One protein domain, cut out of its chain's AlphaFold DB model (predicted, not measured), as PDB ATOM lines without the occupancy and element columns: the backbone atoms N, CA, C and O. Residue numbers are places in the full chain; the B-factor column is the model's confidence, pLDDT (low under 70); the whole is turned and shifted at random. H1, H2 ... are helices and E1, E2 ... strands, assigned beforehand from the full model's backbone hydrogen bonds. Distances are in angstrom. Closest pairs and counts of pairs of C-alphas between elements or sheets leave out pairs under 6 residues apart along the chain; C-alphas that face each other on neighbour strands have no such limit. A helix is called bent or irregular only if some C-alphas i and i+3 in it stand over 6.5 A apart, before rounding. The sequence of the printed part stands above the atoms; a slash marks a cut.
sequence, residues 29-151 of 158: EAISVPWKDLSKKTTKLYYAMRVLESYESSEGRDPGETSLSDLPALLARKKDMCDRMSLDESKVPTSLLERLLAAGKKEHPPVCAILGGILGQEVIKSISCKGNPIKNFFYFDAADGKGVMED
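This is residues 29 to 151 of the 158 residues of an uncharacterized protein of Hordeum vulgare subsp. vulgare (UniProt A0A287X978). A small two-stranded hairpin, E1 and E2, stands between a cluster of three crossed helices, H1, H2 and H3, and one long helix, H4, which touches no helix. The start of H1 and the first part of H4 come near the hairpin, chiefly at E1. The printed part has 123 residues, with named elements in the order H1 H2 H3 H4 E1 E2; the sheet E1 - E2 is antiparallel and the class is mostly helix. The whole is compact, with a radius of gyration of the C-alphas of 15.5 A and spans of 46 by 34 by 28 A.

Find C-alpha 137 at (-12.227, -42.752, -5.083), where E1, residues 137 to 141, begins; E2 is residues 146 to 150. H4, residues 109 to 128, runs 28.1 A to C-alpha 128 at (-2.867, -29.447, -16.543). H1, residues 44 to 58, begins at (-19.894, -47.203, 4.685) and covers 21.4 A. H2, residues 68 to 85, covers 24.9 A; it is irregular, with C-alphas 69 and 72 7.3 A apart, and has a kink of 31 degrees near residue 75. H3 is residues 94 to 103, 14.2 A.

Look first at the hairpin of E1 and E2, where N 139 and O 148 are 2.8 A apart, within hydrogen-bond range. The closest C-alphas of H4 and E1, Leu 115 and Phe 140, are 7.8 A apart; those of H1 and E1, Leu 45 and Tyr 139, 7.2 A. H1 touches H3, closest at the C-alphas of Ala 48 and Leu 97, 6.1 A, at a steep tilt of 62 degrees, the same way. With residues 51 to 55 alone H1 touches H2, at residues 74 to 81 alone, closest at the C-alphas of Val 51 and Lys 78, 5.6 A; at 73 degrees they are only just about perpendicular. H2, with residues 68 to 75 alone, touches H3, closest at the C-alphas of Leu 68 and Leu 101, 5.6 A, at a steep tilt of 48 degrees, opposite ways. H3 and H4 are apart. In H1, H3 and H4 every O i to N i+4 pair is within hydrogen-bond range; in H2, 12 of 14 are.

The C-alphas farthest apart, Pro 72 and Ser 128, are 46.9 A from each other. The printed part has no cut and no long link, but residues 29 to 43 hold no named element. Mean pLDDT of the printed part is 93.3, and no printed residue is under 70.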
ATOM      1  N   GLU A  29      -5.994 -53.321  -8.169       91.88
ATOM      2  CA  GLU A  29      -5.147 -53.272  -6.972       91.88
ATOM      3  C   GLU A  29      -5.881 -52.602  -5.805       91.88
ATOM      4  O   GLU A  29      -5.875 -53.138  -4.701       91.88
ATOM      5  N   ALA A  30      -6.568 -51.486  -6.056       92.69
ATOM      6  CA  ALA A  30      -7.282 -50.742  -5.023       92.69
ATOM      7  C   ALA A  30      -8.457 -51.533  -4.418       92.69
ATOM      8  O   ALA A  30      -8.575 -51.644  -3.201       92.69
ATOM      9  N   ILE A  31      -9.307 -52.150  -5.246       92.69
ATOM     10  CA  ILE A  31     -10.476 -52.904  -4.752       92.69
ATOM     11  C   ILE A  31     -10.108 -54.268  -4.149       92.69
ATOM     12  O   ILE A  31     -10.944 -54.883  -3.488       92.69
ATOM     13  N   SER A  32      -8.877 -54.739  -4.374       91.88
ATOM     14  CA  SER A  32      -8.352 -55.984  -3.796       91.88
ATOM     15  C   SER A  32      -7.752 -55.790  -2.401       91.88
ATOM     16  O   SER A  32      -7.381 -56.775  -1.764       91.88
ATOM     17  N   VAL A  33      -7.648 -54.548  -1.912       92.38
ATOM     18  CA  VAL A  33      -7.133 -54.261  -0.569       92.38
ATOM     19  C   VAL A  33      -8.055 -54.899   0.481       92.38
ATOM     20  O   VAL A  33      -9.263 -54.621   0.482       92.38
ATOM     21  N   PRO A  34      -7.528 -55.745   1.390       92.31
ATOM     22  CA  PRO A  34      -8.324 -56.309   2.471       92.31
ATOM     23  C   PRO A  34      -8.951 -55.203   3.319       92.31
ATOM     24  O   PRO A  34      -8.287 -54.241   3.691       92.31
ATOM     25  N   TRP A  35     -10.231 -55.334   3.673       94.44
ATOM     26  CA  TRP A  35     -10.943 -54.246   4.359       94.44
ATOM     27  C   TRP A  35     -10.383 -53.912   5.741       94.44
ATOM     28  O   TRP A  35     -10.484 -52.772   6.181       94.44
ATOM     29  N   LYS A  36      -9.751 -54.881   6.403       90.25
ATOM     30  CA  LYS A  36      -9.004 -54.674   7.650       90.25
ATOM     31  C   LYS A  36      -7.813 -53.710   7.510       90.25
ATOM     32  O   LYS A  36      -7.419 -53.114   8.507       90.25
ATOM     33  N   ASP A  37      -7.270 -53.571   6.299       91.50
ATOM     34  CA  ASP A  37      -6.112 -52.727   5.986       91.50
ATOM     35  C   ASP A  37      -6.546 -51.345   5.454       91.50
ATOM     36  O   ASP A  37      -5.710 -50.478   5.201       91.50
ATOM     37  N   LEU A  38      -7.855 -51.115   5.293       92.31
ATOM     38  CA  LEU A  38      -8.407 -49.808   4.942       92.31
ATOM     39  C   LEU A  38      -8.438 -48.871   6.153       92.31
ATOM     40  O   LEU A  38      -8.417 -49.285   7.316       92.31
ATOM     41  N   SER A  39      -8.544 -47.571   5.877       90.25
ATOM     42  CA  SER A  39      -8.685 -46.564   6.925       90.25
ATOM     43  C   SER A  39      -9.920 -46.831   7.789       90.25
ATOM     44  O   SER A  39     -11.019 -47.109   7.305       90.25
ATOM     45  N   LYS A  40      -9.795 -46.630   9.107       87.56
ATOM     46  CA  LYS A  40     -10.941 -46.708  10.039       87.56
ATOM     47  C   LYS A  40     -12.059 -45.715   9.691       87.56
ATOM     48  O   LYS A  40     -13.198 -45.905  10.133       87.56
ATOM     49  N   LYS A  41     -11.716 -44.658   8.942       89.00
ATOM     50  CA  LYS A  41     -12.618 -43.597   8.479       89.00
ATOM     51  C   LYS A  41     -13.305 -43.927   7.151       89.00
ATOM     52  O   LYS A  41     -14.180 -43.158   6.766       89.00
ATOM     53  N   THR A  42     -12.958 -45.041   6.500       93.94
ATOM     54  CA  THR A  42     -13.525 -45.395   5.199       93.94
ATOM     55  C   THR A  42     -15.045 -45.458   5.248       93.94
ATOM     56  O   THR A  42     -15.642 -46.060   6.151       93.94
ATOM     57  N   THR A  43     -15.670 -44.791   4.281       94.88
ATOM     58  CA  THR A  43     -17.113 -44.617   4.210       94.88
ATOM     59  C   THR A  43     -17.842 -45.954   4.108       94.88
ATOM     60  O   THR A  43     -17.438 -46.879   3.405       94.88
ATOM     61  N   LYS A  44     -18.997 -46.039   4.773       95.81
ATOM     62  CA  LYS A  44     -19.894 -47.203   4.685       95.81
ATOM     63  C   LYS A  44     -20.372 -47.457   3.251       95.81
ATOM     64  O   LYS A  44     -20.657 -48.596   2.890       95.81
ATOM     65  N   LEU A  45     -20.427 -46.397   2.441       95.88
ATOM     66  CA  LEU A  45     -20.820 -46.448   1.037       95.88
ATOM     67  C   LEU A  45     -19.838 -47.250   0.174       95.88
ATOM     68  O   LEU A  45     -20.285 -47.985  -0.702       95.88
ATOM     69  N   TYR A  46     -18.538 -47.201   0.483       95.75
ATOM     70  CA  TYR A  46     -17.525 -48.027  -0.172       95.75
ATOM     71  C   TYR A  46     -17.862 -49.508   0.010       95.75
ATOM     72  O   TYR A  46     -18.061 -50.230  -0.963       95.75
ATOM     73  N   TYR A  47     -18.012 -49.945   1.264       96.75
ATOM     74  CA  TYR A  47     -18.292 -51.345   1.578       96.75
ATOM     75  C   TYR A  47     -19.619 -51.820   0.983       96.75
ATOM     76  O   TYR A  47     -19.675 -52.900   0.404       96.75
ATOM     77  N   ALA A  48     -20.677 -51.009   1.084       96.81
ATOM     78  CA  ALA A  48     -21.982 -51.354   0.531       96.81
ATOM     79  C   ALA A  48     -21.936 -51.548  -0.993       96.81
ATOM     80  O   ALA A  48     -22.464 -52.543  -1.488       96.81
ATOM     81  N   MET A  49     -21.252 -50.661  -1.725       95.50
ATOM     82  CA  MET A  49     -21.067 -50.830  -3.169       95.50
ATOM     83  C   MET A  49     -20.192 -52.035  -3.510       95.50
ATOM     84  O   MET A  49     -20.536 -52.787  -4.412       95.50
ATOM     85  N   ARG A  50     -19.115 -52.294  -2.753       95.94
ATOM     86  CA  ARG A  50     -18.293 -53.500  -2.961       95.94
ATOM     87  C   ARG A  50     -19.101 -54.789  -2.781       95.94
ATOM     88  O   ARG A  50     -18.904 -55.729  -3.545       95.94
ATOM     89  N   VAL A  51     -19.989 -54.844  -1.784       97.31
ATOM     90  CA  VAL A  51     -20.888 -55.993  -1.577       97.31
ATOM     91  C   VAL A  51     -21.843 -56.154  -2.755       97.31
ATOM     92  O   VAL A  51     -21.982 -57.265  -3.266       97.31
ATOM     93  N   LEU A  52     -22.469 -55.058  -3.192       96.75
ATOM     94  CA  LEU A  52     -23.412 -55.063  -4.306       96.75
ATOM     95  C   LEU A  52     -22.758 -55.515  -5.614       96.75
ATOM     96  O   LEU A  52     -23.231 -56.463  -6.226       96.75
ATOM     97  N   GLU A  53     -21.626 -54.923  -5.981       95.12
ATOM     98  CA  GLU A  53     -20.895 -55.286  -7.199       95.12
ATOM     99  C   GLU A  53     -20.412 -56.738  -7.168       95.12
ATOM    100  O   GLU A  53     -20.414 -57.432  -8.182       95.12
ATOM    101  N   SER A  54     -20.010 -57.228  -5.990       95.50
ATOM    102  CA  SER A  54     -19.613 -58.625  -5.827       95.50
ATOM    103  C   SER A  54     -20.785 -59.588  -6.018       95.50
ATOM    104  O   SER A  54     -20.586 -60.669  -6.567       95.50
ATOM    105  N   TYR A  55     -21.979 -59.204  -5.560       96.94
ATOM    106  CA  TYR A  55     -23.213 -59.960  -5.762       96.94
ATOM    107  C   TYR A  55     -23.653 -59.939  -7.232       96.94
ATOM    108  O   TYR A  55     -23.886 -60.993  -7.818       96.94
ATOM    109  N   GLU A  56     -23.692 -58.759  -7.855       95.31
ATOM    110  CA  GLU A  56     -24.027 -58.593  -9.275       95.31
ATOM    111  C   GLU A  56     -23.102 -59.430 -10.157       95.31
ATOM    112  O   GLU A  56     -23.566 -60.228 -10.973       95.31
ATOM    113  N   SER A  57     -21.793 -59.354  -9.906       94.50
ATOM    114  CA  SER A  57     -20.809 -60.151 -10.629       94.50
ATOM    115  C   SER A  57     -20.980 -61.658 -10.417       94.50
ATOM    116  O   SER A  57     -20.764 -62.408 -11.367       94.50
ATOM    117  N   SER A  58     -21.348 -62.125  -9.214       94.81
ATOM    118  CA  SER A  58     -21.552 -63.563  -8.972       94.81
ATOM    119  C   SER A  58     -22.813 -64.112  -9.632       94.81
ATOM    120  O   SER A  58     -22.836 -65.279 -10.009       94.81
ATOM    121  N   GLU A  59     -23.832 -63.271  -9.799       94.06
ATOM    122  CA  GLU A  59     -25.093 -63.629 -10.453       94.06
ATOM    123  C   GLU A  59     -25.062 -63.384 -11.972       94.06
ATOM    124  O   GLU A  59     -26.054 -63.626 -12.656       94.06
ATOM    125  N   GLY A  60     -23.938 -62.891 -12.511       93.62
ATOM    126  CA  GLY A  60     -23.803 -62.553 -13.929       93.62
ATOM    127  C   GLY A  60     -24.707 -61.397 -14.366       93.62
ATOM    128  O   GLY A  60     -25.142 -61.372 -15.514       93.62
ATOM    129  N   ARG A  61     -25.020 -60.478 -13.448       92.25
ATOM    130  CA  ARG A  61     -25.894 -59.327 -13.685       92.25
ATOM    131  C   ARG A  61     -25.096 -58.085 -14.046       92.25
ATOM    132  O   ARG A  61     -23.995 -57.877 -13.531       92.25
ATOM    133  N   ASP A  62     -25.694 -57.230 -14.869       92.12
ATOM    134  CA  ASP A  62     -25.141 -55.903 -15.118       92.12
ATOM    135  C   ASP A  62     -25.339 -54.982 -13.896       92.12
ATOM    136  O   ASP A  62     -26.296 -55.162 -13.131       92.12
ATOM    137  N   PRO A  63     -24.488 -53.952 -13.717       90.12
ATOM    138  CA  PRO A  63     -24.641 -52.988 -12.633       90.12
ATOM    139  C   PRO A  63     -26.045 -52.372 -12.575       90.12
ATOM    140  O   PRO A  63     -26.563 -51.847 -13.568       90.12
ATOM    141  N   GLY A  64     -26.670 -52.428 -11.399       89.38
ATOM    142  CA  GLY A  64     -28.009 -51.897 -11.160       89.38
ATOM    143  C   GLY A  64     -29.157 -52.800 -11.628       89.38
ATOM    144  O   GLY A  64     -30.313 -52.405 -11.475       89.38
ATOM    145  N   GLU A  65     -28.893 -54.007 -12.154       91.50
ATOM    146  CA  GLU A  65     -29.913 -55.049 -12.425       91.50
ATOM    147  C   GLU A  65     -30.323 -55.836 -11.174       91.50
ATOM    148  O   GLU A  65     -30.650 -57.026 -11.200       91.50
ATOM    149  N   THR A  66     -30.307 -55.157 -10.040       91.25
ATOM    150  CA  THR A  66     -30.698 -55.694  -8.749       91.25
ATOM    151  C   THR A  66     -31.908 -54.945  -8.227       91.25
ATOM    152  O   THR A  66     -32.181 -53.798  -8.584       91.25
ATOM    153  N   SER A  67     -32.700 -55.630  -7.414       92.94
ATOM    154  CA  SER A  67     -33.926 -55.092  -6.849       92.94
ATOM    155  C   SER A  67     -34.088 -55.534  -5.401       92.94
ATOM    156  O   SER A  67     -33.333 -56.351  -4.880       92.94
ATOM    157  N   LEU A  68     -35.112 -55.014  -4.727       94.44
ATOM    158  CA  LEU A  68     -35.378 -55.358  -3.331       94.44
ATOM    159  C   LEU A  68     -35.646 -56.858  -3.110       94.44
ATOM    160  O   LEU A  68     -35.436 -57.335  -1.998       94.44
ATOM    161  N   SER A  69     -36.054 -57.620  -4.135       94.94
ATOM    162  CA  SER A  69     -36.205 -59.078  -4.010       94.94
ATOM    163  C   SER A  69     -34.876 -59.800  -3.789       94.94
ATOM    164  O   SER A  69     -34.864 -60.894  -3.234       94.94
ATOM    165  N   ASP A  70     -33.764 -59.186  -4.193       95.94
ATOM    166  CA  ASP A  70     -32.419 -59.744  -4.054       95.94
ATOM    167  C   ASP A  70     -31.826 -59.505  -2.661       95.94
ATOM    168  O   ASP A  70     -30.791 -60.078  -2.317       95.94
ATOM    169  N   LEU A  71     -32.484 -58.687  -1.828       97.12
ATOM    170  CA  LEU A  71     -31.989 -58.297  -0.509       97.12
ATOM    171  C   LEU A  71     -31.566 -59.491   0.368       97.12
ATOM    172  O   LEU A  71     -30.484 -59.410   0.952       97.12
ATOM    173  N   PRO A  72     -32.316 -60.611   0.467       97.62
ATOM    174  CA  PRO A  72     -31.881 -61.754   1.270       97.62
ATOM    175  C   PRO A  72     -30.550 -62.353   0.792       97.62
ATOM    176  O   PRO A  72     -29.673 -62.639   1.609       97.62
ATOM    177  N   ALA A  73     -30.370 -62.497  -0.525       97.06
ATOM    178  CA  ALA A  73     -29.136 -63.014  -1.115       97.06
ATOM    179  C   ALA A  73     -27.979 -62.016  -0.951       97.06
ATOM    180  O   ALA A  73     -26.865 -62.398  -0.586       97.06
ATOM    181  N   LEU A  74     -28.258 -60.722  -1.118       97.62
ATOM    182  CA  LEU A  74     -27.288 -59.653  -0.905       97.62
ATOM    183  C   LEU A  74     -26.823 -59.578   0.559       97.62
ATOM    184  O   LEU A  74     -25.643 -59.352   0.817       97.62
ATOM    185  N   LEU A  75     -27.714 -59.806   1.528       98.00
ATOM    186  CA  LEU A  75     -27.362 -59.870   2.949       98.00
ATOM    187  C   LEU A  75     -26.507 -61.098   3.280       98.00
ATOM    188  O   LEU A  75     -25.560 -60.985   4.060       98.00
ATOM    189  N   ALA A  76     -26.778 -62.246   2.654       97.81
ATOM    190  CA  ALA A  76     -25.897 -63.406   2.762       97.81
ATOM    191  C   ALA A  76     -24.501 -63.094   2.189       97.81
ATOM    192  O   ALA A  76     -23.489 -63.406   2.819       97.81
ATOM    193  N   ARG A  77     -24.434 -62.392   1.047       97.62
ATOM    194  CA  ARG A  77     -23.164 -61.956   0.448       97.62
ATOM    195  C   ARG A  77     -22.418 -60.949   1.319       97.62
ATOM    196  O   ARG A  77     -21.210 -61.083   1.500       97.62
ATOM    197  N   LYS A  78     -23.131 -59.972   1.891       97.75
ATOM    198  CA  LYS A  78     -22.594 -59.022   2.875       97.75
ATOM    199  C   LYS A  78     -21.895 -59.778   3.999       97.75
ATOM    200  O   LYS A  78     -20.742 -59.480   4.293       97.75
ATOM    201  N   LYS A  79     -22.591 -60.744   4.604       97.56
ATOM    202  CA  LYS A  79     -22.070 -61.528   5.721       97.56
ATOM    203  C   LYS A  79     -20.784 -62.270   5.351       97.56
ATOM    204  O   LYS A  79     -19.765 -62.077   6.002       97.56
ATOM    205  N   ASP A  80     -20.810 -63.023   4.254       97.00
ATOM    206  CA  ASP A  80     -19.649 -63.748   3.717       97.00
ATOM    207  C   ASP A  80     -18.438 -62.826   3.462       97.00
ATOM    208  O   ASP A  80     -17.296 -63.158   3.782       97.00
ATOM    209  N   MET A  81     -18.659 -61.629   2.913       96.25
ATOM    210  CA  MET A  81     -17.579 -60.661   2.697       96.25
ATOM    211  C   MET A  81     -17.058 -60.046   4.000       96.25
ATOM    212  O   MET A  81     -15.844 -59.949   4.165       96.25
ATOM    213  N   CYS A  82     -17.940 -59.665   4.926       96.00
ATOM    214  CA  CYS A  82     -17.556 -59.159   6.244       96.00
ATOM    215  C   CYS A  82     -16.719 -60.183   7.022       96.00
ATOM    216  O   CYS A  82     -15.651 -59.831   7.525       96.00
ATOM    217  N   ASP A  83     -17.145 -61.450   7.035       95.50
ATOM    218  CA  ASP A  83     -16.450 -62.538   7.726       95.50
ATOM    219  C   ASP A  83     -15.056 -62.783   7.107       95.50
ATOM    220  O   ASP A  83     -14.047 -62.780   7.816       95.50
ATOM    221  N   ARG A  84     -14.955 -62.892   5.770       93.94
ATOM    222  CA  ARG A  84     -13.665 -63.096   5.074       93.94
ATOM    223  C   ARG A  84     -12.699 -61.924   5.218       93.94
ATOM    224  O   ARG A  84     -11.492 -62.134   5.319       93.94
ATOM    225  N   MET A  85     -13.217 -60.699   5.216       92.38
ATOM    226  CA  MET A  85     -12.405 -59.481   5.273       92.38
ATOM    227  C   MET A  85     -12.180 -58.976   6.707       92.38
ATOM    228  O   MET A  85     -11.521 -57.951   6.884       92.38
ATOM    229  N   SER A  86     -12.690 -59.694   7.720       92.31
ATOM    230  CA  SER A  86     -12.603 -59.336   9.145       92.31
ATOM    231  C   SER A  86     -13.158 -57.936   9.455       92.31
ATOM    232  O   SER A  86     -12.550 -57.162  10.197       92.31
ATOM    233  N   LEU A  87     -14.313 -57.601   8.872       94.06
ATOM    234  CA  LEU A  87     -15.007 -56.329   9.068       94.06
ATOM    235  C   LEU A  87     -16.300 -56.545   9.861       94.06
ATOM    236  O   LEU A  87     -17.080 -57.440   9.552       94.06
ATOM    237  N   ASP A  88     -16.572 -55.670  10.828       94.25
ATOM    238  CA  ASP A  88     -17.861 -55.640  11.522       94.25
ATOM    239  C   ASP A  88     -19.010 -55.343  10.536       94.25
ATOM    240  O   ASP A  88     -19.007 -54.322   9.840       94.25
ATOM    241  N   GLU A  89     -20.027 -56.209  10.510       94.56
ATOM    242  CA  GLU A  89     -21.234 -56.067   9.689       94.56
ATOM    243  C   GLU A  89     -21.966 -54.722   9.899       94.56
ATOM    244  O   GLU A  89     -22.686 -54.268   9.003       94.56
ATOM    245  N   SER A  90     -21.772 -54.046  11.041       94.56
ATOM    246  CA  SER A  90     -22.310 -52.707  11.346       94.56
ATOM    247  C   SER A  90     -21.754 -51.592  10.440       94.56
ATOM    248  O   SER A  90     -22.351 -50.510  10.294       94.56
ATOM    249  N   LYS A  91     -20.612 -51.852   9.790       95.25
ATOM    250  CA  LYS A  91     -19.993 -50.976   8.786       95.25
ATOM    251  C   LYS A  91     -20.699 -51.040   7.432       95.25
ATOM    252  O   LYS A  91     -20.497 -50.131   6.631       95.25
ATOM    253  N   VAL A  92     -21.582 -52.020   7.218       96.75
ATOM    254  CA  VAL A  92     -22.412 -52.156   6.010       96.75
ATOM    255  C   VAL A  92     -23.899 -52.160   6.398       96.75
ATOM    256  O   VAL A  92     -24.502 -53.225   6.549       96.75
ATOM    257  N   PRO A  93     -24.523 -50.992   6.627       96.69
ATOM    258  CA  PRO A  93     -25.906 -50.921   7.089       96.69
ATOM    259  C   PRO A  93     -26.872 -51.515   6.062       96.69
ATOM    260  O   PRO A  93     -26.809 -51.168   4.884       96.69
ATOM    261  N   THR A  94     -27.810 -52.351   6.509       97.38
ATOM    262  CA  THR A  94     -28.842 -52.933   5.633       97.38
ATOM    263  C   THR A  94     -29.666 -51.856   4.932       97.38
ATOM    264  O   THR A  94     -29.885 -51.950   3.730       97.38
ATOM    265  N   SER A  95     -30.006 -50.771   5.633       96.06
ATOM    266  CA  SER A  95     -30.737 -49.635   5.056       96.06
ATOM    267  C   SER A  95     -29.996 -48.946   3.908       96.06
ATOM    268  O   SER A  95     -30.617 -48.353   3.031       96.06
ATOM    269  N   LEU A  96     -28.663 -49.006   3.888       96.19
ATOM    270  CA  LEU A  96     -27.879 -48.492   2.771       96.19
ATOM    271  C   LEU A  96     -27.962 -49.435   1.563       96.19
ATOM    272  O   LEU A  96     -28.139 -48.957   0.447       96.19
ATOM    273  N   LEU A  97     -27.911 -50.752   1.779       97.19
ATOM    274  CA  LEU A  97     -28.098 -51.745   0.714       97.19
ATOM    275  C   LEU A  97     -29.507 -51.665   0.109       97.19
ATOM    276  O   LEU A  97     -29.646 -51.650  -1.107       97.19
ATOM    277  N   GLU A  98     -30.541 -51.528   0.940       96.81
ATOM    278  CA  GLU A  98     -31.925 -51.337   0.487       96.81
ATOM    279  C   GLU A  98     -32.070 -50.102  -0.407       96.81
ATOM    280  O   GLU A  98     -32.716 -50.171  -1.453       96.81
ATOM    281  N   ARG A  99     -31.440 -48.977  -0.038       95.00
ATOM    282  CA  ARG A  99     -31.445 -47.762  -0.868       95.00
ATOM    283  C   ARG A  99     -30.751 -47.975  -2.209       95.00
ATOM    284  O   ARG A  99     -31.273 -47.509  -3.217       95.00
ATOM    285  N   LEU A 100     -29.609 -48.664  -2.228       94.62
ATOM    286  CA  LEU A 100     -28.892 -48.971  -3.470       94.62
ATOM    287  C   LEU A 100     -29.738 -49.867  -4.390       94.62
ATOM    288  O   LEU A 100     -29.907 -49.547  -5.563       94.62
ATOM    289  N   LEU A 101     -30.364 -50.912  -3.840       95.44
ATOM    290  CA  LEU A 101     -31.287 -51.787  -4.572       95.44
ATOM    291  C   LEU A 101     -32.525 -51.039  -5.092       95.44
ATOM    292  O   LEU A 101     -32.985 -51.279  -6.204       95.44
ATOM    293  N   ALA A 102     -33.088 -50.124  -4.299       93.69
ATOM    294  CA  ALA A 102     -34.250 -49.331  -4.702       93.69
ATOM    295  C   ALA A 102     -33.918 -48.295  -5.794       93.69
ATOM    296  O   ALA A 102     -34.791 -47.935  -6.604       93.69
ATOM    297  N   ALA A 103     -32.675 -47.803  -5.806       91.25
ATOM    298  CA  ALA A 103     -32.154 -46.937  -6.855       91.25
ATOM    299  C   ALA A 103     -31.986 -47.715  -8.170       91.25
ATOM    300  O   ALA A 103     -32.512 -47.273  -9.193       91.25
ATOM    301  N   GLY A 104     -31.349 -48.892  -8.140       89.44
ATOM    302  CA  GLY A 104     -31.102 -49.706  -9.336       89.44
ATOM    303  C   GLY A 104     -30.427 -48.885 -10.445       89.44
ATOM    304  O   GLY A 104     -29.527 -48.095 -10.176       89.44
ATOM    305  N   LYS A 105     -30.915 -49.000 -11.687       90.38
ATOM    306  CA  LYS A 105     -30.436 -48.217 -12.851       90.38
ATOM    307  C   LYS A 105     -30.939 -46.766 -12.924       90.38
ATOM    308  O   LYS A 105     -30.778 -46.116 -13.954       90.38
ATOM    309  N   LYS A 106     -31.623 -46.246 -11.900       90.75
ATOM    310  CA  LYS A 106     -32.174 -44.884 -11.965       90.75
ATOM    311  C   LYS A 106     -31.057 -43.854 -11.850       90.75
ATOM    312  O   LYS A 106     -30.334 -43.811 -10.860       90.75
ATOM    313  N   GLU A 107     -31.001 -42.958 -12.823       90.44
ATOM    314  CA  GLU A 107     -30.130 -41.792 -12.787       90.44
ATOM    315  C   GLU A 107     -30.911 -40.559 -12.327       90.44
ATOM    316  O   GLU A 107     -31.996 -40.254 -12.826       90.44
ATOM    317  N   HIS A 108     -30.354 -39.828 -11.363       90.00
ATOM    318  CA  HIS A 108     -30.937 -38.586 -10.868       90.00
ATOM    319  C   HIS A 108     -30.167 -37.395 -11.455       90.00
ATOM    320  O   HIS A 108     -29.010 -37.203 -11.075       90.00
ATOM    321  N   PRO A 109     -30.781 -36.544 -12.306       94.56
ATOM    322  CA  PRO A 109     -30.069 -35.452 -12.976       94.56
ATOM    323  C   PRO A 109     -29.249 -34.534 -12.047       94.56
ATOM    324  O   PRO A 109     -28.120 -34.200 -12.408       94.56
ATOM    325  N   PRO A 110     -29.722 -34.167 -10.833       94.06
ATOM    326  CA  PRO A 110     -28.907 -33.393  -9.893       94.06
ATOM    327  C   PRO A 110     -27.632 -34.120  -9.438       94.06
ATOM    328  O   PRO A 110     -26.582 -33.495  -9.314       94.06
ATOM    329  N   VAL A 111     -27.697 -35.438  -9.226       94.31
ATOM    330  CA  VAL A 111     -26.535 -36.252  -8.833       94.31
ATOM    331  C   VAL A 111     -25.543 -36.347  -9.990       94.31
ATOM    332  O   VAL A 111     -24.347 -36.151  -9.783       94.31
ATOM    333  N   CYS A 112     -26.035 -36.558 -11.214       94.69
ATOM    334  CA  CYS A 112     -25.206 -36.567 -12.417       94.69
ATOM    335  C   CYS A 112     -24.470 -35.231 -12.609       94.69
ATOM    336  O   CYS A 112     -23.288 -35.230 -12.941       94.69
ATOM    337  N   ALA A 113     -25.131 -34.096 -12.346       97.00
ATOM    338  CA  ALA A 113     -24.504 -32.777 -12.422       97.00
ATOM    339  C   ALA A 113     -23.388 -32.592 -11.377       97.00
ATOM    340  O   ALA A 113     -22.318 -32.079 -11.707       97.00
ATOM    341  N   ILE A 114     -23.605 -33.045 -10.136       96.00
ATOM    342  CA  ILE A 114     -22.594 -32.997  -9.065       96.00
ATOM    343  C   ILE A 114     -21.381 -33.857  -9.437       96.00
ATOM    344  O   ILE A 114     -20.253 -33.364  -9.452       96.00
ATOM    345  N   LEU A 115     -21.610 -35.131  -9.773       96.31
ATOM    346  CA  LEU A 115     -20.541 -36.069 -10.118       96.31
ATOM    347  C   LEU A 115     -19.797 -35.643 -11.387       96.31
ATOM    348  O   LEU A 115     -18.570 -35.675 -11.410       96.31
ATOM    349  N   GLY A 116     -20.518 -35.183 -12.412       97.19
ATOM    350  CA  GLY A 116     -19.931 -34.680 -13.652       97.19
ATOM    351  C   GLY A 116     -19.081 -33.428 -13.436       97.19
ATOM    352  O   GLY A 116     -17.994 -33.322 -14.000       97.19
ATOM    353  N   GLY A 117     -19.526 -32.508 -12.574       97.44
ATOM    354  CA  GLY A 117     -18.754 -31.321 -12.208       97.44
ATOM    355  C   GLY A 117     -17.441 -31.668 -11.504       97.44
ATOM    356  O   GLY A 117     -16.391 -31.130 -11.855       97.44
ATOM    357  N   ILE A 118     -17.485 -32.601 -10.550       96.00
ATOM    358  CA  ILE A 118     -16.297 -33.061  -9.818       96.00
ATOM    359  C   ILE A 118     -15.348 -33.808 -10.757       96.00
ATOM    360  O   ILE A 118     -14.173 -33.459 -10.843       96.00
ATOM    361  N   LEU A 119     -15.858 -34.771 -11.529       95.25
ATOM    362  CA  LEU A 119     -15.058 -35.533 -12.487       95.25
ATOM    363  C   LEU A 119     -14.391 -34.620 -13.525       95.25
ATOM    364  O   LEU A 119     -13.205 -34.773 -13.808       95.25
ATOM    365  N   GLY A 120     -15.121 -33.634 -14.054       96.44
ATOM    366  CA  GLY A 120     -14.572 -32.653 -14.990       96.44
ATOM    367  C   GLY A 120     -13.408 -31.856 -14.394       96.44
ATOM    368  O   GLY A 120     -12.388 -31.666 -15.058       96.44
ATOM    369  N   GLN A 121     -13.511 -31.445 -13.126       93.75
ATOM    370  CA  GLN A 121     -12.405 -30.779 -12.430       93.75
ATOM    371  C   GLN A 121     -11.190 -31.699 -12.260       93.75
ATOM    372  O   GLN A 121     -10.063 -31.249 -12.465       93.75
ATOM    373  N   GLU A 122     -11.392 -32.978 -11.936       92.25
ATOM    374  CA  GLU A 122     -10.295 -33.945 -11.784       92.25
ATOM    375  C   GLU A 122      -9.570 -34.233 -13.101       92.25
ATOM    376  O   GLU A 122      -8.338 -34.327 -13.123       92.25
ATOM    377  N   VAL A 123     -10.302 -34.278 -14.217       92.00
ATOM    378  CA  VAL A 123      -9.701 -34.366 -15.555       92.00
ATOM    379  C   VAL A 123      -8.832 -33.138 -15.829       92.00
ATOM    380  O   VAL A 123      -7.675 -33.293 -16.214       92.00
ATOM    381  N   ILE A 124      -9.335 -31.923 -15.568       91.88
ATOM    382  CA  ILE A 124      -8.576 -30.677 -15.773       91.88
ATOM    383  C   ILE A 124      -7.308 -30.650 -14.910       91.88
ATOM    384  O   ILE A 124      -6.233 -30.318 -15.416       91.88
ATOM    385  N   LYS A 125      -7.398 -31.020 -13.626       88.50
ATOM    386  CA  LYS A 125      -6.228 -31.109 -12.734       88.50
ATOM    387  C   LYS A 125      -5.191 -32.087 -13.283       88.50
ATOM    388  O   LYS A 125      -4.014 -31.744 -13.363       88.50
ATOM    389  N   SER A 126      -5.641 -33.260 -13.727       86.38
ATOM    390  CA  SER A 126      -4.773 -34.325 -14.239       86.38
ATOM    391  C   SER A 126      -4.038 -33.930 -15.522       86.38
ATOM    392  O   SER A 126      -2.840 -34.172 -15.624       86.38
ATOM    393  N   ILE A 127      -4.712 -33.286 -16.485       87.25
ATOM    394  CA  ILE A 127      -4.083 -32.885 -17.762       87.25
ATOM    395  C   ILE A 127      -3.241 -31.613 -17.647       87.25
ATOM    396  O   ILE A 127      -2.288 -31.434 -18.399       87.25
ATOM    397  N   SER A 128      -3.601 -30.703 -16.737       86.50
ATOM    398  CA  SER A 128      -2.867 -29.447 -16.543       86.50
ATOM    399  C   SER A 128      -1.664 -29.599 -15.614       86.50
ATOM    400  O   SER A 128      -0.872 -28.663 -15.502       86.50
ATOM    401  N   CYS A 129      -1.549 -30.745 -14.934       80.94
ATOM    402  CA  CYS A 129      -0.593 -30.998 -13.861       80.94
ATOM    403  C   CYS A 129      -0.636 -29.927 -12.753       80.94
ATOM    404  O   CYS A 129       0.385 -29.654 -12.118       80.94
ATOM    405  N   LYS A 130      -1.809 -29.319 -12.511       79.69
ATOM    406  CA  LYS A 130      -2.025 -28.269 -11.503       79.69
ATOM    407  C   LYS A 130      -3.085 -28.673 -10.483       79.69
ATOM    408  O   LYS A 130      -4.130 -29.219 -10.828       79.69
ATOM    409  N   GLY A 131      -2.844 -28.293  -9.230       80.12
ATOM    410  CA  GLY A 131      -3.709 -28.614  -8.096       80.12
ATOM    411  C   GLY A 131      -3.382 -29.970  -7.470       80.12
ATOM    412  O   GLY A 131      -2.379 -30.591  -7.809       80.12
ATOM    413  N   ASN A 132      -4.229 -30.406  -6.536       83.12
ATOM    414  CA  ASN A 132      -4.135 -31.716  -5.893       83.12
ATOM    415  C   ASN A 132      -5.338 -32.566  -6.342       83.12
ATOM    416  O   ASN A 132      -6.463 -32.263  -5.922       83.12
ATOM    417  N   PRO A 133      -5.148 -33.535  -7.254       86.94
ATOM    418  CA  PRO A 133      -6.224 -34.417  -7.679       86.94
ATOM    419  C   PRO A 133      -6.631 -35.394  -6.576       86.94
ATOM    420  O   PRO A 133      -5.849 -35.731  -5.685       86.94
ATOM    421  N   ILE A 134      -7.864 -35.876  -6.667       89.00
ATOM    422  CA  ILE A 134      -8.429 -36.886  -5.781       89.00
ATOM    423  C   ILE A 134      -7.625 -38.178  -5.916       89.00
ATOM    424  O   ILE A 134      -7.284 -38.614  -7.017       89.00
ATOM    425  N   LYS A 135      -7.346 -38.808  -4.778       86.19
ATOM    426  CA  LYS A 135      -6.752 -40.139  -4.663       86.19
ATOM    427  C   LYS A 135      -7.684 -40.999  -3.829       86.19
ATOM    428  O   LYS A 135      -7.972 -40.622  -2.701       86.19
ATOM    429  N   ASN A 136      -8.205 -42.103  -4.337       89.31
ATOM    430  CA  ASN A 136      -8.454 -42.442  -5.746       89.31
ATOM    431  C   ASN A 136      -9.942 -42.729  -6.009       89.31
ATOM    432  O   ASN A 136     -10.324 -42.931  -7.160       89.31
ATOM    433  N   PHE A 137     -10.779 -42.680  -4.970       94.31
ATOM    434  CA  PHE A 137     -12.227 -42.752  -5.083       94.31
ATOM    435  C   PHE A 137     -12.885 -41.488  -4.550       94.31
ATOM    436  O   PHE A 137     -12.451 -40.893  -3.562       94.31
ATOM    437  N   PHE A 138     -13.991 -41.128  -5.186       95.44
ATOM    438  CA  PHE A 138     -14.924 -40.139  -4.685       95.44
ATOM    439  C   PHE A 138     -16.309 -40.771  -4.579       95.44
ATOM    440  O   PHE A 138     -16.802 -41.378  -5.529       95.44
ATOM    441  N   TYR A 139     -16.931 -40.608  -3.419       94.75
ATOM    442  CA  TYR A 139     -18.236 -41.152  -3.083       94.75
ATOM    443  C   TYR A 139     -19.189 -40.024  -2.729       94.75
ATOM    444  O   TYR A 139     -18.846 -39.164  -1.925       94.75
ATOM    445  N   PHE A 140     -20.397 -40.050  -3.284       95.00
ATOM    446  CA  PHE A 140     -21.450 -39.093  -2.964       95.00
ATOM    447  C   PHE A 140     -22.715 -39.831  -2.527       95.00
ATOM    448  O   PHE A 140     -23.191 -40.701  -3.254       95.00
ATOM    449  N   ASP A 141     -23.261 -39.484  -1.361       92.44
ATOM    450  CA  ASP A 141     -24.560 -39.989  -0.902       92.44
ATOM    451  C   ASP A 141     -25.613 -38.880  -1.007       92.44
ATOM    452  O   ASP A 141     -25.563 -37.866  -0.313       92.44
ATOM    453  N   ALA A 142     -26.602 -39.080  -1.878       90.69
ATOM    454  CA  ALA A 142     -27.684 -38.120  -2.075       90.69
ATOM    455  C   ALA A 142     -28.622 -38.003  -0.858       90.69
ATOM    456  O   ALA A 142     -29.346 -37.016  -0.753       90.69
ATOM    457  N   ALA A 143     -28.627 -38.983   0.055       88.81
ATOM    458  CA  ALA A 143     -29.490 -38.953   1.235       88.81
ATOM    459  C   ALA A 143     -29.023 -37.947   2.295       88.81
ATOM    460  O   ALA A 143     -29.860 -37.381   2.994       88.81
ATOM    461  N   ASP A 144     -27.714 -37.720   2.425       89.31
ATOM    462  CA  ASP A 144     -27.158 -36.743   3.368       89.31
ATOM    463  C   ASP A 144     -26.342 -35.624   2.699       89.31
ATOM    464  O   ASP A 144     -25.872 -34.713   3.383       89.31
ATOM    465  N   GLY A 145     -26.206 -35.670   1.371       90.19
ATOM    466  CA  GLY A 145     -25.524 -34.665   0.562       90.19
ATOM    467  C   GLY A 145     -24.006 -34.662   0.731       90.19
ATOM    468  O   GLY A 145     -23.361 -33.683   0.348       90.19
ATOM    469  N   LYS A 146     -23.414 -35.705   1.325       92.06
ATOM    470  CA  LYS A 146     -21.976 -35.732   1.607       92.06
ATOM    471  C   LYS A 146     -21.181 -36.338   0.461       92.06
ATOM    472  O   LYS A 146     -21.472 -37.436  -0.009       92.06
ATOM    473  N   GLY A 147     -20.123 -35.626   0.080       93.62
ATOM    474  CA  GLY A 147     -19.027 -36.130  -0.742       93.62
ATOM    475  C   GLY A 147     -17.845 -36.555   0.133       93.62
ATOM    476  O   GLY A 147     -17.417 -35.785   0.992       93.62
ATOM    477  N   VAL A 148     -17.313 -37.755  -0.077       94.44
ATOM    478  CA  VAL A 148     -16.168 -38.308   0.658       94.44
ATOM    479  C   VAL A 148     -15.118 -38.791  -0.336       94.44
ATOM    480  O   VAL A 148     -15.445 -39.454  -1.317       94.44
ATOM    481  N   MET A 149     -13.856 -38.453  -0.079       93.50
ATOM    482  CA  MET A 149     -12.707 -38.954  -0.833       93.50
ATOM    483  C   MET A 149     -12.064 -40.102  -0.058       93.50
ATOM    484  O   MET A 149     -11.861 -39.976   1.149       93.50
ATOM    485  N   GLU A 150     -11.737 -41.192  -0.745       92.88
ATOM    486  CA  GLU A 150     -11.084 -42.366  -0.161       92.88
ATOM    487  C   GLU A 150      -9.794 -42.675  -0.920       92.88
ATOM    488  O   GLU A 150      -9.824 -42.891  -2.136       92.88
ATOM    489  N   ASP A 151      -8.682 -42.724  -0.187       91.69
ATOM    490  CA  ASP A 151      -7.362 -43.102  -0.696       91.69
ATOM    491  C   ASP A 151      -7.123 -44.591  -0.433       91.69
ATOM    492  O   ASP A 151      -7.007 -45.014   0.722       91.69
TER     493      ASP A 151